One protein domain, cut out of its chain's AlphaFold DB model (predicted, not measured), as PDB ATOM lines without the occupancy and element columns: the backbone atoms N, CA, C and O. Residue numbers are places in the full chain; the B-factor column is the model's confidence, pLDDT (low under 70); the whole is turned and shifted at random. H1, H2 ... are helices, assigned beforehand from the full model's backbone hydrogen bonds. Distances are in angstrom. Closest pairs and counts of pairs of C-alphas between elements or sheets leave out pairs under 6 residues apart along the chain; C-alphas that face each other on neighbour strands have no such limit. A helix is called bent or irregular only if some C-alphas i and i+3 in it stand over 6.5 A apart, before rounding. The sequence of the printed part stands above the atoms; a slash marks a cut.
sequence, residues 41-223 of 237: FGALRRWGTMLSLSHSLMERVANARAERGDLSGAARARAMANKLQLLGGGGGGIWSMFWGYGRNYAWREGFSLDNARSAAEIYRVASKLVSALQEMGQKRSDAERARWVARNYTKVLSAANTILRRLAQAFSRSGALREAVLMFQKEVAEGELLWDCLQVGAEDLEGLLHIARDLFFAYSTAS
ATOM      1  N   PHE A  41      10.730 -33.511 -82.755       53.66
ATOM      2  CA  PHE A  41      11.173 -32.128 -82.989       53.66
ATOM      3  C   PHE A  41      10.357 -31.423 -84.086       53.66
ATOM      4  O   PHE A  41       9.969 -30.262 -83.942       53.66
ATOM      5  N   GLY A  42      10.027 -32.135 -85.171       60.88
ATOM      6  CA  GLY A  42       9.165 -31.614 -86.234       60.88
ATOM      7  C   GLY A  42       7.746 -31.294 -85.749       60.88
ATOM      8  O   GLY A  42       7.203 -30.243 -86.099       60.88
ATOM      9  N   ALA A  43       7.165 -32.158 -84.912       63.56
ATOM     10  CA  ALA A  43       5.866 -31.926 -84.286       63.56
ATOM     11  C   ALA A  43       5.904 -30.748 -83.300       63.56
ATOM     12  O   ALA A  43       5.005 -29.911 -83.332       63.56
ATOM     13  N   LEU A  44       6.969 -30.618 -82.498       65.38
ATOM     14  CA  LEU A  44       7.168 -29.484 -81.588       65.38
ATOM     15  C   LEU A  44       7.263 -28.149 -82.333       65.38
ATOM     16  O   LEU A  44       6.655 -27.167 -81.913       65.38
ATOM     17  N   ARG A  45       7.967 -28.107 -83.470       69.81
ATOM     18  CA  ARG A  45       8.053 -26.893 -84.294       69.81
ATOM     19  C   ARG A  45       6.690 -26.497 -84.863       69.81
ATOM     20  O   ARG A  45       6.300 -25.341 -84.751       69.81
ATOM     21  N   ARG A  46       5.952 -27.454 -85.438       73.50
ATOM     22  CA  ARG A  46       4.593 -27.227 -85.969       73.50
ATOM     23  C   ARG A  46       3.626 -26.790 -84.871       73.50
ATOM     24  O   ARG A  46       2.810 -25.904 -85.096       73.50
ATOM     25  N   TRP A  47       3.761 -27.365 -83.681       72.75
ATOM     26  CA  TRP A  47       3.013 -26.957 -82.499       72.75
ATOM     27  C   TRP A  47       3.329 -25.516 -82.086       72.75
ATOM     28  O   TRP A  47       2.416 -24.718 -81.898       72.75
ATOM     29  N   GLY A  48       4.611 -25.145 -82.026       76.88
ATOM     30  CA  GLY A  48       5.029 -23.766 -81.764       76.88
ATOM     31  C   GLY A  48       4.459 -22.779 -82.786       76.88
ATOM     32  O   GLY A  48       3.923 -21.739 -82.408       76.88
ATOM     33  N   THR A  49       4.482 -23.130 -84.075       82.44
ATOM     34  CA  THR A  49       3.849 -22.326 -85.134       82.44
ATOM     35  C   THR A  49       2.340 -22.200 -84.930       82.44
ATOM     36  O   THR A  49       1.815 -21.094 -85.011       82.44
ATOM     37  N   MET A  50       1.644 -23.296 -84.615       83.69
ATOM     38  CA  MET A  50       0.207 -23.277 -84.329       83.69
ATOM     39  C   MET A  50      -0.121 -22.337 -83.164       83.69
ATOM     40  O   MET A  50      -1.039 -21.528 -83.275       83.69
ATOM     41  N   LEU A  51       0.632 -22.408 -82.063       84.00
ATOM     42  CA  LEU A  51       0.422 -21.545 -80.899       84.00
ATOM     43  C   LEU A  51       0.721 -20.075 -81.202       84.00
ATOM     44  O   LEU A  51      -0.026 -19.208 -80.758       84.00
ATOM     45  N   SER A  52       1.759 -19.796 -81.992       85.81
ATOM     46  CA  SER A  52       2.092 -18.437 -82.431       85.81
ATOM     47  C   SER A  52       0.992 -17.826 -83.308       85.81
ATOM     48  O   SER A  52       0.534 -16.714 -83.047       85.81
ATOM     49  N   LEU A  53       0.486 -18.578 -84.293       87.88
ATOM     50  CA  LEU A  53      -0.643 -18.139 -85.122       87.88
ATOM     51  C   LEU A  53      -1.909 -17.940 -84.287       87.88
ATOM     52  O   LEU A  53      -2.586 -16.927 -84.428       87.88
ATOM     53  N   SER A  54      -2.189 -18.868 -83.369       87.94
ATOM     54  CA  SER A  54      -3.317 -18.751 -82.440       87.94
ATOM     55  C   SER A  54      -3.205 -17.480 -81.595       87.94
ATOM     56  O   SER A  54      -4.185 -16.764 -81.429       87.94
ATOM     57  N   HIS A  55      -2.010 -17.178 -81.079       90.44
ATOM     58  CA  HIS A  55      -1.750 -15.986 -80.277       90.44
ATOM     59  C   HIS A  55      -1.999 -14.710 -81.084       90.44
ATOM     60  O   HIS A  55      -2.739 -13.837 -80.641       90.44
ATOM     61  N   SER A  56      -1.406 -14.623 -82.277       91.81
ATOM     62  CA  SER A  56      -1.595 -13.495 -83.196       91.81
ATOM     63  C   SER A  56      -3.077 -13.274 -83.518       91.81
ATOM     64  O   SER A  56      -3.578 -12.153 -83.426       91.81
ATOM     65  N   LEU A  57      -3.811 -14.355 -83.805       92.00
ATOM     66  CA  LEU A  57      -5.247 -14.304 -84.062       92.00
ATOM     67  C   LEU A  57      -6.025 -13.772 -82.851       92.00
ATOM     68  O   LEU A  57      -6.879 -12.902 -83.012       92.00
ATOM     69  N   MET A  58      -5.728 -14.263 -81.644       94.00
ATOM     70  CA  MET A  58      -6.397 -13.816 -80.416       94.00
ATOM     71  C   MET A  58      -6.120 -12.344 -80.096       94.00
ATOM     72  O   MET A  58      -7.037 -11.645 -79.675       94.00
ATOM     73  N   GLU A  59      -4.906 -11.847 -80.345       94.19
ATOM     74  CA  GLU A  59      -4.582 -10.420 -80.209       94.19
ATOM     75  C   GLU A  59      -5.378  -9.556 -81.194       94.19
ATOM     76  O   GLU A  59      -5.974  -8.550 -80.806       94.19
ATOM     77  N   ARG A  60      -5.483  -9.971 -82.464       93.50
ATOM     78  CA  ARG A  60      -6.312  -9.240 -83.436       93.50
ATOM     79  C   ARG A  60      -7.791  -9.253 -83.063       93.50
ATOM     80  O   ARG A  60      -8.444  -8.218 -83.159       93.50
ATOM     81  N   VAL A  61      -8.312 -10.389 -82.597       93.88
ATOM     82  CA  VAL A  61      -9.688 -10.482 -82.085       93.88
ATOM     83  C   VAL A  61      -9.879  -9.560 -80.880       93.88
ATOM     84  O   VAL A  61     -10.885  -8.856 -80.805       93.88
ATOM     85  N   ALA A  62      -8.917  -9.510 -79.958       94.75
ATOM     86  CA  ALA A  62      -8.986  -8.624 -78.804       94.75
ATOM     87  C   ALA A  62      -9.047  -7.147 -79.206       94.75
ATOM     88  O   ALA A  62      -9.855  -6.397 -78.660       94.75
ATOM     89  N   ASN A  63      -8.223  -6.735 -80.169       95.50
ATOM     90  CA  ASN A  63      -8.212  -5.359 -80.657       95.50
ATOM     91  C   ASN A  63      -9.517  -5.016 -81.386       95.50
ATOM     92  O   ASN A  63     -10.134  -4.009 -81.055       95.50
ATOM     93  N   ALA A  64     -10.019  -5.905 -82.247       93.38
ATOM     94  CA  ALA A  64     -11.302  -5.710 -82.925       93.38
ATOM     95  C   ALA A  64     -12.486  -5.602 -81.943       93.38
ATOM     96  O   ALA A  64     -13.393  -4.794 -82.134       93.38
ATOM     97  N   ARG A  65     -12.484  -6.388 -80.858       93.56
ATOM     98  CA  ARG A  65     -13.495  -6.272 -79.789       93.56
ATOM     99  C   ARG A  65     -13.391  -4.944 -79.046       93.56
ATOM    100  O   ARG A  65     -14.417  -4.320 -78.788       93.56
ATOM    101  N   ALA A  66     -12.171  -4.498 -78.746       94.94
ATOM    102  CA  ALA A  66     -11.933  -3.221 -78.080       94.94
ATOM    103  C   ALA A  66     -12.385  -2.030 -78.942       94.94
ATOM    104  O   ALA A  66     -13.023  -1.120 -78.422       94.94
ATOM    105  N   GLU A  67     -12.128  -2.065 -80.252       94.44
ATOM    106  CA  GLU A  67     -12.568  -1.039 -81.211       94.44
ATOM    107  C   GLU A  67     -14.096  -0.923 -81.297       94.44
ATOM    108  O   GLU A  67     -14.627   0.174 -81.448       94.44
ATOM    109  N   ARG A  68     -14.820  -2.037 -81.132       91.25
ATOM    110  CA  ARG A  68     -16.292  -2.050 -81.052       91.25
ATOM    111  C   ARG A  68     -16.845  -1.646 -79.681       91.25
ATOM    112  O   ARG A  68     -18.059  -1.593 -79.515       91.25
ATOM    113  N   GLY A  69     -15.980  -1.392 -78.698       92.69
ATOM    114  CA  GLY A  69     -16.362  -1.038 -77.331       92.69
ATOM    115  C   GLY A  69     -16.593  -2.226 -76.386       92.69
ATOM    116  O   GLY A  69     -16.906  -2.007 -75.217       92.69
ATOM    117  N   ASP A  70     -16.389  -3.476 -76.823       93.25
ATOM    118  CA  ASP A  70     -16.437  -4.648 -75.937       93.25
ATOM    119  C   ASP A  70     -15.086  -4.871 -75.243       93.25
ATOM    120  O   ASP A  70     -14.287  -5.750 -75.584       93.25
ATOM    121  N   LEU A  71     -14.831  -4.054 -74.220       93.75
ATOM    122  CA  LEU A  71     -13.619  -4.152 -73.403       93.75
ATOM    123  C   LEU A  71     -13.547  -5.478 -72.628       93.75
ATOM    124  O   LEU A  71     -12.457  -6.009 -72.402       93.75
ATOM    125  N   SER A  72     -14.700  -6.035 -72.248       93.12
ATOM    126  CA  SER A  72     -14.777  -7.285 -71.491       93.12
ATOM    127  C   SER A  72     -14.357  -8.484 -72.345       93.12
ATOM    128  O   SER A  72     -13.539  -9.300 -71.918       93.12
ATOM    129  N   GLY A  73     -14.859  -8.572 -73.580       91.81
ATOM    130  CA  GLY A  73     -14.500  -9.615 -74.528       91.81
ATOM    131  C   GLY A  73     -13.093  -9.441 -75.068       91.81
ATOM    132  O   GLY A  73     -12.418 -10.447 -75.292       91.81
ATOM    133  N   ALA A  74     -12.613  -8.203 -75.207       94.31
ATOM    134  CA  ALA A  74     -11.212  -7.935 -75.508       94.31
ATOM    135  C   ALA A  74     -10.285  -8.485 -74.413       94.31
ATOM    136  O   ALA A  74      -9.297  -9.153 -74.716       94.31
ATOM    137  N   ALA A  75     -10.619  -8.278 -73.134       95.75
ATOM    138  CA  ALA A  75      -9.838  -8.812 -72.018       95.75
ATOM    139  C   ALA A  75      -9.808 -10.351 -72.001       95.75
ATOM    140  O   ALA A  75      -8.744 -10.937 -71.789       95.75
ATOM    141  N   ARG A  76     -10.936 -11.019 -72.285       93.94
ATOM    142  CA  ARG A  76     -10.983 -12.491 -72.398       93.94
ATOM    143  C   ARG A  76     -10.135 -13.008 -73.564       93.94
ATOM    144  O   ARG A  76      -9.394 -13.975 -73.395       93.94
ATOM    145  N   ALA A  77     -10.169 -12.331 -74.713       93.69
ATOM    146  CA  ALA A  77      -9.323 -12.662 -75.860       93.69
ATOM    147  C   ALA A  77      -7.821 -12.506 -75.553       93.69
ATOM    148  O   ALA A  77      -7.043 -13.418 -75.840       93.69
ATOM    149  N   ARG A  78      -7.417 -11.434 -74.857       95.19
ATOM    150  CA  ARG A  78      -6.030 -11.266 -74.371       95.19
ATOM    151  C   ARG A  78      -5.631 -12.333 -73.357       95.19
ATOM    152  O   ARG A  78      -4.509 -12.827 -73.391       95.19
ATOM    153  N   ALA A  79      -6.541 -12.739 -72.472       94.00
ATOM    154  CA  ALA A  79      -6.275 -13.826 -71.531       94.00
ATOM    155  C   ALA A  79      -5.982 -15.152 -72.259       94.00
ATOM    156  O   ALA A  79      -5.051 -15.867 -71.880       94.00
ATOM    157  N   MET A  80      -6.714 -15.449 -73.339       91.56
ATOM    158  CA  MET A  80      -6.426 -16.596 -74.206       91.56
ATOM    159  C   MET A  80      -5.082 -16.447 -74.930       91.56
ATOM    160  O   MET A  80      -4.304 -17.402 -74.932       91.56
ATOM    161  N   ALA A  81      -4.770 -15.270 -75.486       91.81
ATOM    162  CA  ALA A  81      -3.472 -14.994 -76.110       91.81
ATOM    163  C   ALA A  81      -2.317 -15.252 -75.127       91.81
ATOM    164  O   ALA A  81      -1.445 -16.079 -75.395       91.81
ATOM    165  N   ASN A  82      -2.382 -14.681 -73.924       90.88
ATOM    166  CA  ASN A  82      -1.388 -14.898 -72.873       90.88
ATOM    167  C   ASN A  82      -1.248 -16.384 -72.503       90.88
ATOM    168  O   ASN A  82      -0.134 -16.896 -72.372       90.88
ATOM    169  N   LYS A  83      -2.363 -17.124 -72.389       88.62
ATOM    170  CA  LYS A  83      -2.324 -18.573 -72.125       88.62
ATOM    171  C   LYS A  83      -1.599 -19.326 -73.246       88.62
ATOM    172  O   LYS A  83      -0.813 -20.224 -72.952       88.62
ATOM    173  N   LEU A  84      -1.812 -18.955 -74.510       86.75
ATOM    174  CA  LEU A  84      -1.119 -19.545 -75.662       86.75
ATOM    175  C   LEU A  84       0.380 -19.217 -75.674       86.75
ATOM    176  O   LEU A  84       1.186 -20.101 -75.961       86.75
ATOM    177  N   GLN A  85       0.774 -17.992 -75.309       85.00
ATOM    178  CA  GLN A  85       2.185 -17.596 -75.200       85.00
ATOM    179  C   GLN A  85       2.930 -18.437 -74.154       85.00
ATOM    180  O   GLN A  85       4.042 -18.918 -74.398       85.00
ATOM    181  N   LEU A  86       2.285 -18.662 -73.005       81.44
ATOM    182  CA  LEU A  86       2.804 -19.512 -71.935       81.44
ATOM    183  C   LEU A  86       2.929 -20.976 -72.376       81.44
ATOM    184  O   LEU A  86       3.856 -21.662 -71.963       81.44
ATOM    185  N   LEU A  87       2.043 -21.461 -73.247       75.06
ATOM    186  CA  LEU A  87       2.164 -22.800 -73.835       75.06
ATOM    187  C   LEU A  87       3.255 -22.876 -74.920       75.06
ATOM    188  O   LEU A  87       3.821 -23.945 -75.143       75.06
ATOM    189  N   GLY A  88       3.537 -21.760 -75.601       64.38
ATOM    190  CA  GLY A  88       4.356 -21.689 -76.815       64.38
ATOM    191  C   GLY A  88       5.834 -21.361 -76.621       64.38
ATOM    192  O   GLY A  88       6.582 -21.433 -77.591       64.38
ATOM    193  N   GLY A  89       6.285 -21.042 -75.403       58.56
ATOM    194  CA  GLY A  89       7.719 -20.882 -75.120       58.56
ATOM    195  C   GLY A  89       8.145 -19.605 -74.398       58.56
ATOM    196  O   GLY A  89       9.343 -19.434 -74.185       58.56
ATOM    197  N   GLY A  90       7.228 -18.744 -73.949       47.41
ATOM    198  CA  GLY A  90       7.591 -17.693 -72.990       47.41
ATOM    199  C   GLY A  90       8.066 -18.315 -71.668       47.41
ATOM    200  O   GLY A  90       7.303 -19.029 -71.023       47.41
ATOM    201  N   GLY A  91       9.330 -18.104 -71.282       47.53
ATOM    202  CA  GLY A  91       9.846 -18.460 -69.948       47.53
ATOM    203  C   GLY A  91       9.914 -19.960 -69.613       47.53
ATOM    204  O   GLY A  91       9.614 -20.347 -68.490       47.53
ATOM    205  N   GLY A  92      10.268 -20.830 -70.569       53.97
ATOM    206  CA  GLY A  92      10.377 -22.283 -70.322       53.97
ATOM    207  C   GLY A  92       9.052 -23.054 -70.417       53.97
ATOM    208  O   GLY A  92       9.000 -24.250 -70.127       53.97
ATOM    209  N   GLY A  93       7.982 -22.401 -70.877       58.41
ATOM    210  CA  GLY A  93       6.631 -22.956 -70.975       58.41
ATOM    211  C   GLY A  93       6.475 -24.199 -71.859       58.41
ATOM    212  O   GLY A  93       5.799 -25.139 -71.452       58.41
ATOM    213  N   ILE A  94       7.174 -24.286 -73.000       59.97
ATOM    214  CA  ILE A  94       7.212 -25.515 -73.822       59.97
ATOM    215  C   ILE A  94       7.809 -26.684 -73.034       59.97
ATOM    216  O   ILE A  94       7.309 -27.804 -73.119       59.97
ATOM    217  N   TRP A  95       8.841 -26.429 -72.227       53.84
ATOM    218  CA  TRP A  95       9.496 -27.449 -71.411       53.84
ATOM    219  C   TRP A  95       8.623 -27.870 -70.230       53.84
ATOM    220  O   TRP A  95       8.486 -29.060 -69.970       53.84
ATOM    221  N   SER A  96       7.947 -26.925 -69.569       58.88
ATOM    222  CA  SER A  96       6.969 -27.218 -68.511       58.88
ATOM    223  C   SER A  96       5.716 -27.921 -69.042       58.88
ATOM    224  O   SER A  96       5.178 -28.800 -68.372       58.88
ATOM    225  N   MET A  97       5.240 -27.566 -70.237       63.03
ATOM    226  CA  MET A  97       4.125 -28.235 -70.906       63.03
ATOM    227  C   MET A  97       4.522 -29.653 -71.297       63.03
ATOM    228  O   MET A  97       3.767 -30.577 -71.021       63.03
ATOM    229  N   PHE A  98       5.703 -29.842 -71.887       57.81
ATOM    230  CA  PHE A  98       6.222 -31.162 -72.236       57.81
ATOM    231  C   PHE A  98       6.495 -32.007 -70.986       57.81
ATOM    232  O   PHE A  98       6.195 -33.196 -70.983       57.81
ATOM    233  N   TRP A  99       6.957 -31.400 -69.885       54.66
ATOM    234  CA  TRP A  99       7.111 -32.085 -68.600       54.66
ATOM    235  C   TRP A  99       5.782 -32.435 -67.940       54.66
ATOM    236  O   TRP A  99       5.629 -33.540 -67.425       54.66
ATOM    237  N   GLY A 100       4.810 -31.523 -67.959       60.19
ATOM    238  CA  GLY A 100       3.452 -31.770 -67.483       60.19
ATOM    239  C   GLY A 100       2.743 -32.820 -68.334       60.19
ATOM    240  O   GLY A 100       2.061 -33.684 -67.800       60.19
ATOM    241  N   TYR A 101       2.971 -32.803 -69.646       59.34
ATOM    242  CA  TYR A 101       2.520 -33.825 -70.580       59.34
ATOM    243  C   TYR A 101       3.180 -35.172 -70.282       59.34
ATOM    244  O   TYR A 101       2.493 -36.173 -70.122       59.34
ATOM    245  N   GLY A 102       4.503 -35.204 -70.124       57.25
ATOM    246  CA  GLY A 102       5.255 -36.401 -69.766       57.25
ATOM    247  C   GLY A 102       4.768 -37.016 -68.457       57.25
ATOM    248  O   GLY A 102       4.501 -38.210 -68.391       57.25
ATOM    249  N   ARG A 103       4.568 -36.182 -67.434       57.47
ATOM    250  CA  ARG A 103       4.134 -36.590 -66.094       57.47
ATOM    251  C   ARG A 103       2.673 -37.040 -66.035       57.47
ATOM    252  O   ARG A 103       2.381 -38.020 -65.361       57.47
ATOM    253  N   ASN A 104       1.771 -36.327 -66.710       59.12
ATOM    254  CA  ASN A 104       0.330 -36.583 -66.624       59.12
ATOM    255  C   ASN A 104      -0.189 -37.536 -67.706       59.12
ATOM    256  O   ASN A 104      -1.273 -38.081 -67.533       59.12
ATOM    257  N   TYR A 105       0.553 -37.706 -68.804       54.12
ATOM    258  CA  TYR A 105       0.085 -38.413 -69.992       54.12
ATOM    259  C   TYR A 105       1.142 -39.363 -70.577       54.12
ATOM    260  O   TYR A 105       0.820 -40.504 -70.829       54.12
ATOM    261  N   ALA A 106       2.416 -39.007 -70.779       53.38
ATOM    262  CA  ALA A 106       3.342 -39.940 -71.457       53.38
ATOM    263  C   ALA A 106       3.866 -41.095 -70.574       53.38
ATOM    264  O   ALA A 106       4.115 -42.176 -71.099       53.38
ATOM    265  N   TRP A 107       4.045 -40.885 -69.259       43.19
ATOM    266  CA  TRP A 107       4.765 -41.830 -68.386       43.19
ATOM    267  C   TRP A 107       3.934 -42.761 -67.511       43.19
ATOM    268  O   TRP A 107       4.508 -43.619 -66.844       43.19
ATOM    269  N   ARG A 108       2.606 -42.634 -67.497       39.75
ATOM    270  CA  ARG A 108       1.760 -43.530 -66.691       39.75
ATOM    271  C   ARG A 108       0.621 -44.189 -67.450       39.75
ATOM    272  O   ARG A 108       0.286 -45.300 -67.089       39.75
ATOM    273  N   GLU A 109       0.101 -43.551 -68.492       41.25
ATOM    274  CA  GLU A 109      -0.936 -44.036 -69.412       41.25
ATOM    275  C   GLU A 109      -1.079 -42.914 -70.451       41.25
ATOM    276  O   GLU A 109      -1.502 -41.820 -70.084       41.25
ATOM    277  N   GLY A 110      -0.617 -43.161 -71.684       41.41
ATOM    278  CA  GLY A 110      -0.367 -42.194 -72.768       41.41
ATOM    279  C   GLY A 110      -1.346 -41.013 -72.880       41.41
ATOM    280  O   GLY A 110      -2.528 -41.129 -72.567       41.41
ATOM    281  N   PHE A 111      -0.930 -39.933 -73.555       40.28
ATOM    282  CA  PHE A 111      -1.849 -39.188 -74.438       40.28
ATOM    283  C   PHE A 111      -2.257 -40.141 -75.561       40.28
ATOM    284  O   PHE A 111      -1.873 -40.020 -76.712       40.28
ATOM    285  N   SER A 112      -2.967 -41.187 -75.201       42.53
ATOM    286  CA  SER A 112      -3.619 -42.056 -76.123       42.53
ATOM    287  C   SER A 112      -4.834 -41.233 -76.516       42.53
ATOM    288  O   SER A 112      -5.712 -40.950 -75.698       42.53
ATOM    289  N   LEU A 113      -4.898 -40.773 -77.765       46.34
ATOM    290  CA  LEU A 113      -6.209 -40.692 -78.395       46.34
ATOM    291  C   LEU A 113      -6.732 -42.116 -78.287       46.34
ATOM    292  O   LEU A 113      -6.425 -42.936 -79.143       46.34
ATOM    293  N   ASP A 114      -7.433 -42.408 -77.188       44.19
ATOM    294  CA  ASP A 114      -7.625 -43.763 -76.657       44.19
ATOM    295  C   ASP A 114      -8.470 -44.654 -77.566       44.19
ATOM    296  O   ASP A 114      -8.805 -45.780 -77.241       44.19
ATOM    297  N   ASN A 115      -8.784 -44.141 -78.753       51.44
ATOM    298  CA  ASN A 115      -9.024 -44.890 -79.960       51.44
ATOM    299  C   ASN A 115      -8.472 -44.067 -81.140       51.44
ATOM    300  O   ASN A 115      -8.790 -42.879 -81.257       51.44
ATOM    301  N   ALA A 116      -7.796 -44.700 -82.109       56.31
ATOM    302  CA  ALA A 116      -7.545 -44.120 -83.442       56.31
ATOM    303  C   ALA A 116      -8.816 -43.491 -84.061       56.31
ATOM    304  O   ALA A 116      -8.747 -42.552 -84.852       56.31
ATOM    305  N   ARG A 117      -9.992 -43.960 -83.626       61.97
ATOM    306  CA  ARG A 117     -11.323 -43.414 -83.908       61.97
ATOM    307  C   ARG A 117     -11.486 -41.939 -83.501       61.97
ATOM    308  O   ARG A 117     -12.032 -41.175 -84.288       61.97
ATOM    309  N   SER A 118     -10.997 -41.515 -82.332       67.25
ATOM    310  CA  SER A 118     -11.081 -40.117 -81.874       67.25
ATOM    311  C   SER A 118     -10.164 -39.204 -82.688       67.25
ATOM    312  O   SER A 118     -10.573 -38.114 -83.083       67.25
ATOM    313  N   ALA A 119      -8.952 -39.673 -83.007       69.56
ATOM    314  CA  ALA A 119      -8.016 -38.970 -83.885       69.56
ATOM    315  C   ALA A 119      -8.594 -38.801 -85.299       69.56
ATOM    316  O   ALA A 119      -8.588 -37.705 -85.857       69.56
ATOM    317  N   ALA A 120      -9.151 -39.883 -85.849       74.31
ATOM    318  CA  ALA A 120      -9.791 -39.895 -87.158       74.31
ATOM    319  C   ALA A 120     -11.041 -39.006 -87.201       74.31
ATOM    320  O   ALA A 120     -11.286 -38.342 -88.207       74.31
ATOM    321  N   GLU A 121     -11.824 -38.946 -86.121       81.81
ATOM    322  CA  GLU A 121     -12.971 -38.044 -86.030       81.81
ATOM    323  C   GLU A 121     -12.532 -36.577 -86.005       81.81
ATOM    324  O   GLU A 121     -13.065 -35.795 -86.791       81.81
ATOM    325  N   ILE A 122     -11.542 -36.215 -85.175       81.81
ATOM    326  CA  ILE A 122     -10.972 -34.857 -85.149       81.81
ATOM    327  C   ILE A 122     -10.447 -34.491 -86.536       81.81
ATOM    328  O   ILE A 122     -10.818 -33.445 -87.059       81.81
ATOM    329  N   TYR A 123      -9.657 -35.367 -87.161       83.94
ATOM    330  CA  TYR A 123      -9.139 -35.161 -88.512       83.94
ATOM    331  C   TYR A 123     -10.269 -34.940 -89.522       83.94
ATOM    332  O   TYR A 123     -10.265 -33.953 -90.250       83.94
ATOM    333  N   ARG A 124     -11.281 -35.815 -89.547       86.69
ATOM    334  CA  ARG A 124     -12.408 -35.716 -90.484       86.69
ATOM    335  C   ARG A 124     -13.190 -34.416 -90.292       86.69
ATOM    336  O   ARG A 124     -13.595 -33.799 -91.275       86.69
ATOM    337  N   VAL A 125     -13.438 -34.016 -89.045       89.69
ATOM    338  CA  VAL A 125     -14.158 -32.775 -88.729       89.69
ATOM    339  C   VAL A 125     -13.309 -31.553 -89.085       89.69
ATOM    340  O   VAL A 125     -13.828 -30.635 -89.716       89.69
ATOM    341  N   ALA A 126     -12.013 -31.568 -88.771       88.12
ATOM    342  CA  ALA A 126     -11.078 -30.507 -89.136       88.12
ATOM    343  C   ALA A 126     -10.964 -30.352 -90.657       88.12
ATOM    344  O   ALA A 126     -11.047 -29.236 -91.153       88.12
ATOM    345  N   SER A 127     -10.876 -31.447 -91.416       89.62
ATOM    346  CA  SER A 127     -10.844 -31.407 -92.883       89.62
ATOM    347  C   SER A 127     -12.100 -30.765 -93.472       89.62
ATOM    348  O   SER A 127     -11.994 -29.936 -94.367       89.62
ATOM    349  N   LYS A 128     -13.288 -31.077 -92.934       91.81
ATOM    350  CA  LYS A 128     -14.535 -30.412 -93.349       91.81
ATOM    351  C   LYS A 128     -14.523 -28.919 -93.036       91.81
ATOM    352  O   LYS A 128     -15.015 -28.131 -93.835       91.81
ATOM    353  N   LEU A 129     -13.990 -28.548 -91.873       91.50
ATOM    354  CA  LEU A 129     -13.907 -27.153 -91.457       91.50
ATOM    355  C   LEU A 129     -12.932 -26.363 -92.338       91.50
ATOM    356  O   LEU A 129     -13.277 -25.276 -92.781       91.50
ATOM    357  N   VAL A 130     -11.773 -26.942 -92.659       91.00
ATOM    358  CA  VAL A 130     -10.812 -26.383 -93.620       91.00
ATOM    359  C   VAL A 130     -11.473 -26.165 -94.980       91.00
ATOM    360  O   VAL A 130     -11.424 -25.059 -95.500       91.00
ATOM    361  N   SER A 131     -12.165 -27.171 -95.529       91.00
ATOM    362  CA  SER A 131     -12.865 -27.013 -96.813       91.00
ATOM    363  C   SER A 131     -13.937 -25.920 -96.776       91.00
ATOM    364  O   SER A 131     -14.103 -25.194 -97.752       91.00
ATOM    365  N   ALA A 132     -14.648 -25.767 -95.655       91.00
ATOM    366  CA  ALA A 132     -15.622 -24.690 -95.490       91.00
ATOM    367  C   ALA A 132     -14.944 -23.307 -95.462       91.00
ATOM    368  O   ALA A 132     -15.422 -22.379 -96.107       91.00
ATOM    369  N   LEU A 133     -13.816 -23.166 -94.760       88.75
ATOM    370  CA  LEU A 133     -13.054 -21.914 -94.743       88.75
ATOM    371  C   LEU A 133     -12.467 -21.574 -96.115       88.75
ATOM    372  O   LEU A 133     -12.527 -20.418 -96.517       88.75
ATOM    373  N   GLN A 134     -12.027 -22.570 -96.882       90.81
ATOM    374  CA  GLN A 134     -11.593 -22.375 -98.266       90.81
ATOM    375  C   GLN A 134     -12.731 -21.874 -99.162       90.81
ATOM    376  O   GLN A 134     -12.541 -20.956 -99.960       90.81
ATOM    377  N   GLU A 135     -13.941 -22.420 -99.008       90.81
ATOM    378  CA  GLU A 135     -15.127 -21.932 -99.724       90.81
ATOM    379  C   GLU A 135     -15.454 -20.471 -99.366       90.81
ATOM    380  O   GLU A 135     -15.910 -19.698-100.215       90.81
ATOM    381  N   MET A 136     -15.209 -20.080 -98.113       87.81
ATOM    382  CA  MET A 136     -15.339 -18.699 -97.656       87.81
ATOM    383  C   MET A 136     -14.240 -17.795 -98.231       87.81
ATOM    384  O   MET A 136     -14.550 -16.691 -98.675       87.81
ATOM    385  N   GLY A 137     -12.988 -18.261 -98.274       86.06
ATOM    386  CA  GLY A 137     -11.852 -17.541 -98.860       86.06
ATOM    387  C   GLY A 137     -12.009 -17.288-100.363       86.06
ATOM    388  O   GLY A 137     -11.527 -16.288-100.883       86.06
ATOM    389  N   GLN A 138     -12.774 -18.131-101.064       88.44
ATOM    390  CA  GLN A 138     -13.135 -17.913-102.469       88.44
ATOM    391  C   GLN A 138     -14.144 -16.771-102.689       88.44
ATOM    392  O   GLN A 138     -14.384 -16.383-103.836       88.44
ATOM    393  N   LYS A 139     -14.777 -16.232-101.637       89.69
ATOM    394  CA  LYS A 139     -15.716 -15.109-101.776       89.69
ATOM    395  C   LYS A 139     -14.941 -13.801-101.929       89.69
ATOM    396  O   LYS A 139     -14.103 -13.462-101.098       89.69
ATOM    397  N   ARG A 140     -15.246 -13.056-102.995       77.88
ATOM    398  CA  ARG A 140     -14.461 -11.888-103.427       77.88
ATOM    399  C   ARG A 140     -14.764 -10.621-102.638       77.88
ATOM    400  O   ARG A 140     -13.918  -9.737-102.594       77.88
ATOM    401  N   SER A 141     -15.950 -10.520-102.040       87.12
ATOM    402  CA  SER A 141     -16.358  -9.334-101.281       87.12
ATOM    403  C   SER A 141     -16.659  -9.634 -99.817       87.12
ATOM    404  O   SER A 141     -17.159 -10.704 -99.460       87.12
ATOM    405  N   ASP A 142     -16.430  -8.636 -98.971       85.06
ATOM    406  CA  ASP A 142     -16.723  -8.669 -97.536       85.06
ATOM    407  C   ASP A 142     -18.204  -8.965 -97.266       85.06
ATOM    408  O   ASP A 142     -18.539  -9.748 -96.378       85.06
ATOM    409  N   ALA A 143     -19.099  -8.419 -98.095       87.06
ATOM    410  CA  ALA A 143     -20.533  -8.676 -98.015       87.06
ATOM    411  C   ALA A 143     -20.884 -10.140 -98.340       87.06
ATOM    412  O   ALA A 143     -21.737 -10.741 -97.682       87.06
ATOM    413  N   GLU A 144     -20.233 -10.744 -99.335       89.25
ATOM    414  CA  GLU A 144     -20.415 -12.164 -99.647       89.25
ATOM    415  C   GLU A 144     -19.855 -13.068 -98.552       89.25
ATOM    416  O   GLU A 144     -20.516 -14.049 -98.198       89.25
ATOM    417  N   ARG A 145     -18.688 -12.728 -97.983       87.88
ATOM    418  CA  ARG A 145     -18.114 -13.436 -96.829       87.88
ATOM    419  C   ARG A 145     -19.053 -13.368 -95.629       87.88
ATOM    420  O   ARG A 145     -19.396 -14.410 -95.082       87.88
ATOM    421  N   ALA A 146     -19.567 -12.187 -95.284       88.12
ATOM    422  CA  ALA A 146     -20.512 -12.013 -94.180       88.12
ATOM    423  C   ALA A 146     -21.797 -12.837 -94.377       88.12
ATOM    424  O   ALA A 146     -22.240 -13.543 -93.468       88.12
ATOM    425  N   ARG A 147     -22.366 -12.830 -95.591       91.12
ATOM    426  CA  ARG A 147     -23.529 -13.667 -95.932       91.12
ATOM    427  C   ARG A 147     -23.208 -15.161 -95.867       91.12
ATOM    428  O   ARG A 147     -24.065 -15.952 -95.475       91.12
ATOM    429  N   TRP A 148     -22.009 -15.567 -96.283       92.69
ATOM    430  CA  TRP A 148     -21.570 -16.958 -96.183       92.69
ATOM    431  C   TRP A 148     -21.437 -17.390 -94.722       92.69
ATOM    432  O   TRP A 148     -21.967 -18.445 -94.366       92.69
ATOM    433  N   VAL A 149     -20.807 -16.561 -93.883       90.88
ATOM    434  CA  VAL A 149     -20.648 -16.807 -92.445       90.88
ATOM    435  C   VAL A 149     -22.020 -16.943 -91.796       90.88
ATOM    436  O   VAL A 149     -22.288 -17.974 -91.192       90.88
ATOM    437  N   ALA A 150     -22.937 -15.998 -92.020       90.62
ATOM    438  CA  ALA A 150     -24.288 -16.050 -91.457       90.62
ATOM    439  C   ALA A 150     -25.041 -17.356 -91.795       90.62
ATOM    440  O   ALA A 150     -25.738 -17.908 -90.947       90.62
ATOM    441  N   ARG A 151     -24.872 -17.893 -93.012       92.81
ATOM    442  CA  ARG A 151     -25.524 -19.148 -93.438       92.81
ATOM    443  C   ARG A 151     -24.843 -20.416 -92.924       92.81
ATOM    444  O   ARG A 151     -25.508 -21.438 -92.769       92.81
ATOM    445  N   ASN A 152     -23.528 -20.387 -92.722       92.50
ATOM    446  CA  ASN A 152     -22.738 -21.578 -92.394       92.50
ATOM    447  C   ASN A 152     -22.245 -21.611 -90.945       92.50
ATOM    448  O   ASN A 152     -21.689 -22.625 -90.523       92.50
ATOM    449  N   TYR A 153     -22.483 -20.553 -90.169       91.00
ATOM    450  CA  TYR A 153     -21.967 -20.410 -88.812       91.00
ATOM    451  C   TYR A 153     -22.334 -21.588 -87.911       91.00
ATOM    452  O   TYR A 153     -21.463 -22.135 -87.247       91.00
ATOM    453  N   THR A 154     -23.579 -22.064 -87.952       91.94
ATOM    454  CA  THR A 154     -24.022 -23.217 -87.148       91.94
ATOM    455  C   THR A 154     -23.235 -24.491 -87.462       91.94
ATOM    456  O   THR A 154     -22.881 -25.246 -86.555       91.94
ATOM    457  N   LYS A 155     -22.892 -24.718 -88.737       91.88
ATOM    458  CA  LYS A 155     -22.064 -25.855 -89.166       91.88
ATOM    459  C   LYS A 155     -20.627 -25.709 -88.668       91.88
ATOM    460  O   LYS A 155     -20.066 -26.672 -88.144       91.88
ATOM    461  N   VAL A 156     -20.049 -24.514 -88.799       91.88
ATOM    462  CA  VAL A 156     -18.689 -24.197 -88.328       91.88
ATOM    463  C   VAL A 156     -18.607 -24.337 -86.805       91.88
ATOM    464  O   VAL A 156     -17.725 -25.029 -86.299       91.88
ATOM    465  N   LEU A 157     -19.574 -23.780 -86.077       92.12
ATOM    466  CA  LEU A 157     -19.686 -23.872 -84.624       92.12
ATOM    467  C   LEU A 157     -19.831 -25.319 -84.153       92.12
ATOM    468  O   LEU A 157     -19.123 -25.748 -83.245       92.12
ATOM    469  N   SER A 158     -20.679 -26.111 -84.811       92.94
ATOM    470  CA  SER A 158     -20.819 -27.539 -84.506       92.94
ATOM    471  C   SER A 158     -19.511 -28.311 -84.716       92.94
ATOM    472  O   SER A 158     -19.188 -29.209 -83.930       92.94
ATOM    473  N   ALA A 159     -18.756 -27.993 -85.771       91.31
ATOM    474  CA  ALA A 159     -17.462 -28.613 -86.036       91.31
ATOM    475  C   ALA A 159     -16.425 -28.221 -84.970       91.31
ATOM    476  O   ALA A 159     -15.786 -29.103 -84.390       91.31
ATOM    477  N   ALA A 160     -16.324 -26.929 -84.646       90.50
ATOM    478  CA  ALA A 160     -15.435 -26.411 -83.610       90.50
ATOM    479  C   ALA A 160     -15.736 -27.029 -82.234       90.50
ATOM    480  O   ALA A 160     -14.834 -27.562 -81.587       90.50
ATOM    481  N   ASN A 161     -17.009 -27.072 -81.829       92.69
ATOM    482  CA  ASN A 161     -17.439 -27.706 -80.579       92.69
ATOM    483  C   ASN A 161     -17.109 -29.198 -80.538       92.69
ATOM    484  O   ASN A 161     -16.703 -29.722 -79.501       92.69
ATOM    485  N   THR A 162     -17.235 -29.899 -81.667       91.00
ATOM    486  CA  THR A 162     -16.851 -31.312 -81.745       91.00
ATOM    487  C   THR A 162     -15.354 -31.485 -81.516       91.00
ATOM    488  O   THR A 162     -14.972 -32.304 -80.681       91.00
ATOM    489  N   ILE A 163     -14.516 -30.692 -82.188       88.12
ATOM    490  CA  ILE A 163     -13.059 -30.731 -82.012       88.12
ATOM    491  C   ILE A 163     -12.696 -30.417 -80.559       88.12
ATOM    492  O   ILE A 163     -12.033 -31.224 -79.909       88.12
ATOM    493  N   LEU A 164     -13.182 -29.300 -80.013       89.75
ATOM    494  CA  LEU A 164     -12.877 -28.882 -78.645       89.75
ATOM    495  C   LEU A 164     -13.338 -29.911 -77.612       89.75
ATOM    496  O   LEU A 164     -12.618 -30.183 -76.655       89.75
ATOM    497  N   ARG A 165     -14.517 -30.515 -77.785       90.19
ATOM    498  CA  ARG A 165     -15.014 -31.582 -76.903       90.19
ATOM    499  C   ARG A 165     -14.108 -32.805 -76.939       90.19
ATOM    500  O   ARG A 165     -13.780 -33.344 -75.886       90.19
ATOM    501  N   ARG A 166     -13.680 -33.232 -78.129       84.69
ATOM    502  CA  ARG A 166     -12.750 -34.361 -78.273       84.69
ATOM    503  C   ARG A 166     -11.384 -34.051 -77.670       84.69
ATOM    504  O   ARG A 166     -10.821 -34.916 -77.009       84.69
ATOM    505  N   LEU A 167     -10.893 -32.820 -77.811       80.75
ATOM    506  CA  LEU A 167      -9.663 -32.381 -77.153       80.75
ATOM    507  C   LEU A 167      -9.803 -32.371 -75.630       80.75
ATOM    508  O   LEU A 167      -8.923 -32.875 -74.947       80.75
ATOM    509  N   ALA A 168     -10.914 -31.879 -75.081       84.56
ATOM    510  CA  ALA A 168     -11.149 -31.894 -73.636       84.56
ATOM    511  C   ALA A 168     -11.256 -33.323 -73.074       84.56
ATOM    512  O   ALA A 168     -10.806 -33.587 -71.961       84.56
ATOM    513  N   GLN A 169     -11.830 -34.250 -73.848       81.81
ATOM    514  CA  GLN A 169     -11.859 -35.675 -73.511       81.81
ATOM    515  C   GLN A 169     -10.459 -36.295 -73.553       81.81
ATOM    516  O   GLN A 169     -10.106 -37.037 -72.642       81.81
ATOM    517  N   ALA A 170      -9.659 -35.969 -74.574       73.06
ATOM    518  CA  ALA A 170      -8.279 -36.438 -74.697       73.06
ATOM    519  C   ALA A 170      -7.387 -35.890 -73.569       73.06
ATOM    520  O   ALA A 170      -6.597 -36.619 -72.979       73.06
ATOM    521  N   PHE A 171      -7.564 -34.621 -73.199       74.19
ATOM    522  CA  PHE A 171      -6.930 -34.016 -72.031       74.19
ATOM    523  C   PHE A 171      -7.782 -34.257 -70.783       74.19
ATOM    524  O   PHE A 171      -8.322 -33.328 -70.185       74.19
ATOM    525  N   SER A 172      -7.940 -35.526 -70.398       72.69
ATOM    526  CA  SER A 172      -8.819 -35.953 -69.303       72.69
ATOM    527  C   SER A 172      -8.359 -35.481 -67.906       72.69
ATOM    528  O   SER A 172      -9.172 -35.397 -66.982       72.69
ATOM    529  N   ARG A 173      -7.077 -35.127 -67.744       72.06
ATOM    530  CA  ARG A 173      -6.480 -34.689 -66.475       72.06
ATOM    531  C   ARG A 173      -6.319 -33.173 -66.416       72.06
ATOM    532  O   ARG A 173      -6.069 -32.507 -67.420       72.06
ATOM    533  N   SER A 174      -6.432 -32.613 -65.216       74.12
ATOM    534  CA  SER A 174      -6.126 -31.203 -64.970       74.12
ATOM    535  C   SER A 174      -4.690 -30.874 -65.387       74.12
ATOM    536  O   SER A 174      -3.757 -31.630 -65.113       74.12
ATOM    537  N   GLY A 175      -4.515 -29.745 -66.064       74.81
ATOM    538  CA  GLY A 175      -3.224 -29.270 -66.543       74.81
ATOM    539  C   GLY A 175      -3.390 -28.168 -67.584       74.81
ATOM    540  O   GLY A 175      -4.489 -27.950 -68.096       74.81
ATOM    541  N   ALA A 176      -2.282 -27.513 -67.935       79.44
ATOM    542  CA  ALA A 176      -2.288 -26.305 -68.764       79.44
ATOM    543  C   ALA A 176      -3.030 -26.466 -70.107       79.44
ATOM    544  O   ALA A 176      -3.729 -25.548 -70.529       79.44
ATOM    545  N   LEU A 177      -2.930 -27.640 -70.748       77.12
ATOM    546  CA  LEU A 177      -3.635 -27.948 -72.001       77.12
ATOM    547  C   LEU A 177      -5.146 -28.114 -71.811       77.12
ATOM    548  O   LEU A 177      -5.918 -27.540 -72.575       77.12
ATOM    549  N   ARG A 178      -5.579 -28.865 -70.788       84.12
ATOM    550  CA  ARG A 178      -7.008 -29.032 -70.490       84.12
ATOM    551  C   ARG A 178      -7.633 -27.685 -70.146       84.12
ATOM    552  O   ARG A 178      -8.691 -27.358 -70.666       84.12
ATOM    553  N   GLU A 179      -6.964 -26.896 -69.313       88.00
ATOM    554  CA  GLU A 179      -7.413 -25.550 -68.945       88.00
ATOM    555  C   GLU A 179      -7.557 -24.640 -70.163       88.00
ATOM    556  O   GLU A 179      -8.572 -23.960 -70.290       88.00
ATOM    557  N   ALA A 180      -6.579 -24.648 -71.075       87.25
ATOM    558  CA  ALA A 180      -6.667 -23.876 -72.309       87.25
ATOM    559  C   ALA A 180      -7.864 -24.327 -73.160       87.25
ATOM    560  O   ALA A 180      -8.665 -23.496 -73.572       87.25
ATOM    561  N   VAL A 181      -8.050 -25.636 -73.368       88.69
ATOM    562  CA  VAL A 181      -9.189 -26.150 -74.151       88.69
ATOM    563  C   VAL A 181     -10.532 -25.782 -73.519       88.69
ATOM    564  O   VAL A 181     -11.441 -25.381 -74.240       88.69
ATOM    565  N   LEU A 182     -10.667 -25.879 -72.194       92.25
ATOM    566  CA  LEU A 182     -11.892 -25.484 -71.490       92.25
ATOM    567  C   LEU A 182     -12.148 -23.973 -71.584       92.25
ATOM    568  O   LEU A 182     -13.292 -23.557 -71.747       92.25
ATOM    569  N   MET A 183     -11.091 -23.159 -71.538       93.12
ATOM    570  CA  MET A 183     -11.179 -21.715 -71.764       93.12
ATOM    571  C   MET A 183     -11.716 -21.408 -73.170       93.12
ATOM    572  O   MET A 183     -12.665 -20.638 -73.299       93.12
ATOM    573  N   PHE A 184     -11.190 -22.072 -74.206       91.25
ATOM    574  CA  PHE A 184     -11.704 -21.939 -75.574       91.25
ATOM    575  C   PHE A 184     -13.141 -22.446 -75.717       91.25
ATOM    576  O   PHE A 184     -13.938 -21.797 -76.383       91.25
ATOM    577  N   GLN A 185     -13.502 -23.574 -75.097       93.12
ATOM    578  CA  GLN A 185     -14.883 -24.073 -75.115       93.12
ATOM    579  C   GLN A 185     -15.860 -23.053 -74.557       93.12
ATOM    580  O   GLN A 185     -16.888 -22.795 -75.181       93.12
ATOM    581  N   LYS A 186     -15.525 -22.473 -73.402       93.88
ATOM    582  CA  LYS A 186     -16.361 -21.470 -72.760       93.88
ATOM    583  C   LYS A 186     -16.563 -20.264 -73.673       93.88
ATOM    584  O   LYS A 186     -17.696 -19.887 -73.939       93.88
ATOM    585  N   GLU A 187     -15.486 -19.702 -74.217       93.50
ATOM    586  CA  GLU A 187     -15.600 -18.506 -75.056       93.50
ATOM    587  C   GLU A 187     -16.251 -18.792 -76.426       93.50
ATOM    588  O   GLU A 187     -16.939 -17.938 -76.976       93.50
ATOM    589  N   VAL A 188     -16.091 -19.994 -76.985       92.44
ATOM    590  CA  VAL A 188     -16.797 -20.392 -78.216       92.44
ATOM    591  C   VAL A 188     -18.296 -20.577 -77.971       92.44
ATOM    592  O   VAL A 188     -19.089 -20.252 -78.852       92.44
ATOM    593  N   ALA A 189     -18.687 -21.091 -76.803       89.88
ATOM    594  CA  ALA A 189     -20.087 -21.316 -76.458       89.88
ATOM    595  C   ALA A 189     -20.812 -20.033 -76.019       89.88
ATOM    596  O   ALA A 189     -21.969 -19.840 -76.382       89.88
ATOM    597  N   GLU A 190     -20.144 -19.174 -75.245       88.81
ATOM    598  CA  GLU A 190     -20.764 -18.024 -74.571       88.81
ATOM    599  C   GLU A 190     -20.316 -16.670 -75.135       88.81
ATOM    600  O   GLU A 190     -21.029 -15.682 -75.012       88.81
ATOM    601  N   GLY A 191     -19.116 -16.599 -75.714       80.50
ATOM    602  CA  GLY A 191     -18.408 -15.343 -75.962       80.50
ATOM    603  C   GLY A 191     -18.226 -14.987 -77.431       80.50
ATOM    604  O   GLY A 191     -17.333 -14.206 -77.721       80.50
ATOM    605  N   GLU A 192     -18.984 -15.588 -78.351       87.69
ATOM    606  CA  GLU A 192     -18.936 -15.328 -79.805       87.69
ATOM    607  C   GLU A 192     -17.531 -15.416 -80.443       87.69
ATOM    608  O   GLU A 192     -17.311 -14.948 -81.558       87.69
ATOM    609  N   LEU A 193     -16.562 -16.073 -79.789       90.38
ATOM    610  CA  LEU A 193     -15.164 -16.092 -80.244       90.38
ATOM    611  C   LEU A 193     -15.014 -16.558 -81.681       90.38
ATOM    612  O   LEU A 193     -14.278 -15.976 -82.471       90.38
ATOM    613  N   LEU A 194     -15.721 -17.634 -82.015       91.06
ATOM    614  CA  LEU A 194     -15.645 -18.214 -83.341       91.06
ATOM    615  C   LEU A 194     -16.167 -17.251 -84.410       91.06
ATOM    616  O   LEU A 194     -15.648 -17.240 -85.521       91.06
ATOM    617  N   TRP A 195     -17.178 -16.449 -84.076       90.38
ATOM    618  CA  TRP A 195     -17.720 -15.445 -84.980       90.38
ATOM    619  C   TRP A 195     -16.682 -14.354 -85.254       90.38
ATOM    620  O   TRP A 195     -16.399 -14.050 -86.412       90.38
ATOM    621  N   ASP A 196     -16.019 -13.861 -84.208       91.25
ATOM    622  CA  ASP A 196     -14.953 -12.865 -84.343       91.25
ATOM    623  C   ASP A 196     -13.741 -13.381 -85.118       91.25
ATOM    624  O   ASP A 196     -13.197 -12.672 -85.964       91.25
ATOM    625  N   CYS A 197     -13.341 -14.635 -84.892       90.81
ATOM    626  CA  CYS A 197     -12.267 -15.263 -85.658       90.81
ATOM    627  C   CYS A 197     -12.592 -15.319 -87.157       90.81
ATOM    628  O   CYS A 197     -11.722 -15.046 -87.981       90.81
ATOM    629  N   LEU A 198     -13.838 -15.644 -87.517       89.56
ATOM    630  CA  LEU A 198     -14.275 -15.687 -88.916       89.56
ATOM    631  C   LEU A 198     -14.301 -14.299 -89.565       89.56
ATOM    632  O   LEU A 198     -14.077 -14.194 -90.768       89.56
ATOM    633  N   GLN A 199     -14.559 -13.245 -88.789       86.88
ATOM    634  CA  GLN A 199     -14.556 -11.874 -89.297       86.88
ATOM    635  C   GLN A 199     -13.147 -11.299 -89.461       86.88
ATOM    636  O   GLN A 199     -12.867 -10.656 -90.469       86.88
ATOM    637  N   VAL A 200     -12.270 -11.512 -88.477       86.31
ATOM    638  CA  VAL A 200     -10.992 -10.784 -88.350       86.31
ATOM    639  C   VAL A 200      -9.787 -11.603 -88.829       86.31
ATOM    640  O   VAL A 200      -8.709 -11.060 -89.075       86.31
ATOM    641  N   GLY A 201      -9.915 -12.924 -88.945       80.69
ATOM    642  CA  GLY A 201      -8.764 -13.786 -89.210       80.69
ATOM    643  C   GLY A 201      -9.119 -15.136 -89.803       80.69
ATOM    644  O   GLY A 201      -8.583 -16.151 -89.371       80.69
ATOM    645  N   ALA A 202     -10.000 -15.137 -90.800       81.75
ATOM    646  CA  ALA A 202     -10.360 -16.321 -91.569       81.75
ATOM    647  C   ALA A 202      -9.144 -17.092 -92.113       81.75
ATOM    648  O   ALA A 202      -9.072 -18.308 -91.957       81.75
ATOM    649  N   GLU A 203      -8.189 -16.378 -92.711       85.44
ATOM    650  CA  GLU A 203      -6.978 -16.955 -93.312       85.44
ATOM    651  C   GLU A 203      -6.066 -17.586 -92.250       85.44
ATOM    652  O   GLU A 203      -5.589 -18.710 -92.405       85.44
ATOM    653  N   ASP A 204      -5.900 -16.911 -91.114       85.75
ATOM    654  CA  ASP A 204      -5.128 -17.438 -89.986       85.75
ATOM    655  C   ASP A 204      -5.803 -18.648 -89.343       85.75
ATOM    656  O   ASP A 204      -5.126 -19.600 -88.952       85.75
ATOM    657  N   LEU A 205      -7.137 -18.635 -89.244       85.81
ATOM    658  CA  LEU A 205      -7.912 -19.765 -88.747       85.81
ATOM    659  C   LEU A 205      -7.790 -20.972 -89.687       85.81
ATOM    660  O   LEU A 205      -7.637 -22.099 -89.213       85.81
ATOM    661  N   GLU A 206      -7.811 -20.748 -91.004       87.88
ATOM    662  CA  GLU A 206      -7.567 -21.783 -92.012       87.88
ATOM    663  C   GLU A 206      -6.152 -22.366 -91.868       87.88
ATOM    664  O   GLU A 206      -5.996 -23.587 -91.750       87.88
ATOM    665  N   GLY A 207      -5.128 -21.511 -91.795       86.69
ATOM    666  CA  GLY A 207      -3.737 -21.925 -91.603       86.69
ATOM    667  C   GLY A 207      -3.523 -22.716 -90.308       86.69
ATOM    668  O   GLY A 207      -2.883 -23.772 -90.311       86.69
ATOM    669  N   LEU A 208      -4.122 -22.265 -89.203       88.19
ATOM    670  CA  LEU A 208      -4.107 -22.959 -87.914       88.19
ATOM    671  C   LEU A 208      -4.737 -24.350 -88.029       88.19
ATOM    672  O   LEU A 208      -4.152 -25.333 -87.567       88.19
ATOM    673  N   LEU A 209      -5.905 -24.456 -88.665       87.44
ATOM    674  CA  LEU A 209      -6.605 -25.727 -88.831       87.44
ATOM    675  C   LEU A 209      -5.867 -26.690 -89.758       87.44
ATOM    676  O   LEU A 209      -5.885 -27.892 -89.495       87.44
ATOM    677  N   HIS A 210      -5.174 -26.193 -90.783       88.19
ATOM    678  CA  HIS A 210      -4.273 -27.002 -91.600       88.19
ATOM    679  C   HIS A 210      -3.157 -27.627 -90.761       88.19
ATOM    680  O   HIS A 210      -2.973 -28.847 -90.793       88.19
ATOM    681  N   ILE A 211      -2.458 -26.816 -89.961       83.88
ATOM    682  CA  ILE A 211      -1.372 -27.300 -89.098       83.88
ATOM    683  C   ILE A 211      -1.909 -28.304 -88.074       83.88
ATOM    684  O   ILE A 211      -1.323 -29.373 -87.892       83.88
ATOM    685  N   ALA A 212      -3.041 -27.993 -87.437       79.75
ATOM    686  CA  ALA A 212      -3.678 -28.869 -86.461       79.75
ATOM    687  C   ALA A 212      -4.078 -30.210 -87.093       79.75
ATOM    688  O   ALA A 212      -3.717 -31.269 -86.581       79.75
ATOM    689  N   ARG A 213      -4.771 -30.185 -88.238       83.81
ATOM    690  CA  ARG A 213      -5.163 -31.383 -88.996       83.81
ATOM    691  C   ARG A 213      -3.955 -32.262 -89.310       83.81
ATOM    692  O   ARG A 213      -4.019 -33.472 -89.093       83.81
ATOM    693  N   ASP A 214      -2.869 -31.670 -89.794       80.00
ATOM    694  CA  ASP A 214      -1.669 -32.408 -90.191       80.00
ATOM    695  C   ASP A 214      -0.935 -33.001 -88.979       80.00
ATOM    696  O   ASP A 214      -0.396 -34.106 -89.063       80.00
ATOM    697  N   LEU A 215      -0.958 -32.314 -87.831       73.62
ATOM    698  CA  LEU A 215      -0.467 -32.845 -86.557       73.62
ATOM    699  C   LEU A 215      -1.285 -34.058 -86.092       73.62
ATOM    700  O   LEU A 215      -0.706 -35.085 -85.738       73.62
ATOM    701  N   PHE A 216      -2.620 -33.981 -86.134       68.88
ATOM    702  CA  PHE A 216      -3.485 -35.105 -85.748       68.88
ATOM    703  C   PHE A 216      -3.377 -36.290 -86.713       68.88
ATOM    704  O   PHE A 216      -3.437 -37.439 -86.274       68.88
ATOM    705  N   PHE A 217      -3.175 -36.030 -88.007       69.19
ATOM    706  CA  PHE A 217      -2.905 -37.073 -88.995       69.19
ATOM    707  C   PHE A 217      -1.565 -37.771 -88.745       69.19
ATOM    708  O   PHE A 217      -1.495 -38.996 -88.746       69.19
ATOM    709  N   ALA A 218      -0.498 -37.014 -88.477       65.25
ATOM    710  CA  ALA A 218       0.802 -37.596 -88.148       65.25
ATOM    711  C   ALA A 218       0.742 -38.467 -86.877       65.25
ATOM    712  O   ALA A 218       1.427 -39.482 -86.779       65.25
ATOM    713  N   TYR A 219      -0.109 -38.096 -85.918       58.38
ATOM    714  CA  TYR A 219      -0.319 -38.875 -84.701       58.38
ATOM    715  C   TYR A 219      -1.064 -40.195 -84.963       58.38
ATOM    716  O   TYR A 219      -0.696 -41.240 -84.423       58.38
ATOM    717  N   SER A 220      -2.104 -40.173 -85.806       56.53
ATOM    718  CA  SER A 220      -2.886 -41.374 -86.121       56.53
ATOM    719  C   SER A 220      -2.085 -42.401 -86.924       56.53
ATOM    720  O   SER A 220      -2.177 -43.598 -86.644       56.53
ATOM    721  N   THR A 221      -1.254 -41.953 -87.868       54.78
ATOM    722  CA  THR A 221      -0.401 -42.843 -88.668       54.78
ATOM    723  C   THR A 221       0.716 -43.464 -87.830       54.78
ATOM    724  O   THR A 221       0.931 -44.674 -87.915       54.78
ATOM    725  N   ALA A 222       1.349 -42.692 -86.942       50.47
ATOM    726  CA  ALA A 222       2.363 -43.200 -86.017       50.47
ATOM    727  C   ALA A 222       1.807 -44.261 -85.047       50.47
ATOM    728  O   ALA A 222       2.475 -45.252 -84.768       50.47
ATOM    729  N   SER A 223       0.565 -44.096 -84.580       45.06
ATOM    730  CA  SER A 223      -0.119 -45.082 -83.729       45.06
ATOM    731  C   SER A 223      -0.444 -46.386 -84.476       45.06
ATOM    732  O   SER A 223      -0.329 -47.472 -83.907       45.06
TER     733      SER A 223
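What this domain is: This is residues 41 to 223 of the 237 residues of an uncharacterized protein of Colocasia esculenta (UniProt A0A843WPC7). Six helices or arms, H1, H2, H6, H5b, H4 and H8, stand in a ring, each touching the next round to H1 again, as an elongated up-and-down bundle in which each runs against the one before it in the chain. Short H7 and arm H5a lie toward one end of the ring, and H3, of low confidence, turns off the bundle at the other. The printed part has 183 residues with eight named helices, H1 to H8 in order, and no named strand; the class is all helix. It is compact, with a radius of gyration of the C-alphas of 16.4 A, and spans 51 by 33 by 27 A.

How they stand to each other: The longest helix, H5, residues 142 to 170, was assigned as one helix by its hydrogen bonds but is bent: C-alphas 151 and 154 are 7.6 A apart, and its arms H5a, residues 142 to 151, and H5b, residues 154 to 170, stand at a steep tilt of 67 degrees. H5b touches H4, residues 116 to 137, closest at the C-alphas of Ile 122 and Ile 163, 5.6 A, at a shallow tilt of 30 degrees, opposite ways. H5b and H6, residues 176 to 190, form a hairpin, closest at the C-alphas of Ala 168 and Arg 178, 5.9 A. H4 touches H8, residues 202 to 223, closest at the C-alphas of Tyr 123 and Arg 213, 5.5 A. H8 touches H1, residues 41 to 67, closest at the C-alphas of Met 50 and Leu 208, 5.6 A. H1 and H2, residues 71 to 88, form a hairpin at 14 degrees, closest at the C-alphas of Ala 62 and Ala 74, 4.0 A. Residues 80 to 87 of H2 touch H6, closest at the C-alphas of Lys 83 and Ala 180, 6.9 A. H7, residues 193 to 200, touches residues 57 to 64 of H1, about perpendicular at 82 degrees, closest at the C-alphas of Val 61 and Asp 196, 6.2 A. H3, residues 90 to 106, and H2 touch only at the corner, closest at the C-alphas of Leu 86 and Gly 93, 5.2 A. Every O i to N i+4 pair is within hydrogen-bond range in H1, H2, H4, H5a, H5b, H6, H7 and H8; in H3 it is 11 of 13.

Where its parts are: H1 is 39.2 A long from C-alpha 41 at (11.173, -32.128, -82.989). H2 is 25.3 A, H4 31.0 A and H5b 24.0 A long. H3 is irregular, with C-alphas 91 and 94 8.5 A apart. H8 is 31.5 A long and ends at C-alpha 223 at (-0.119, -45.082, -83.729).

The domain as a whole: The two C-alphas farthest apart, those of Arg 108 and Ser 141, are 51.9 A apart. The printed part has no cut and no long link. The mean pLDDT of the printed part is 79.9; residues 41 to 45, 88 to 119 and 216 to 223 are under 70.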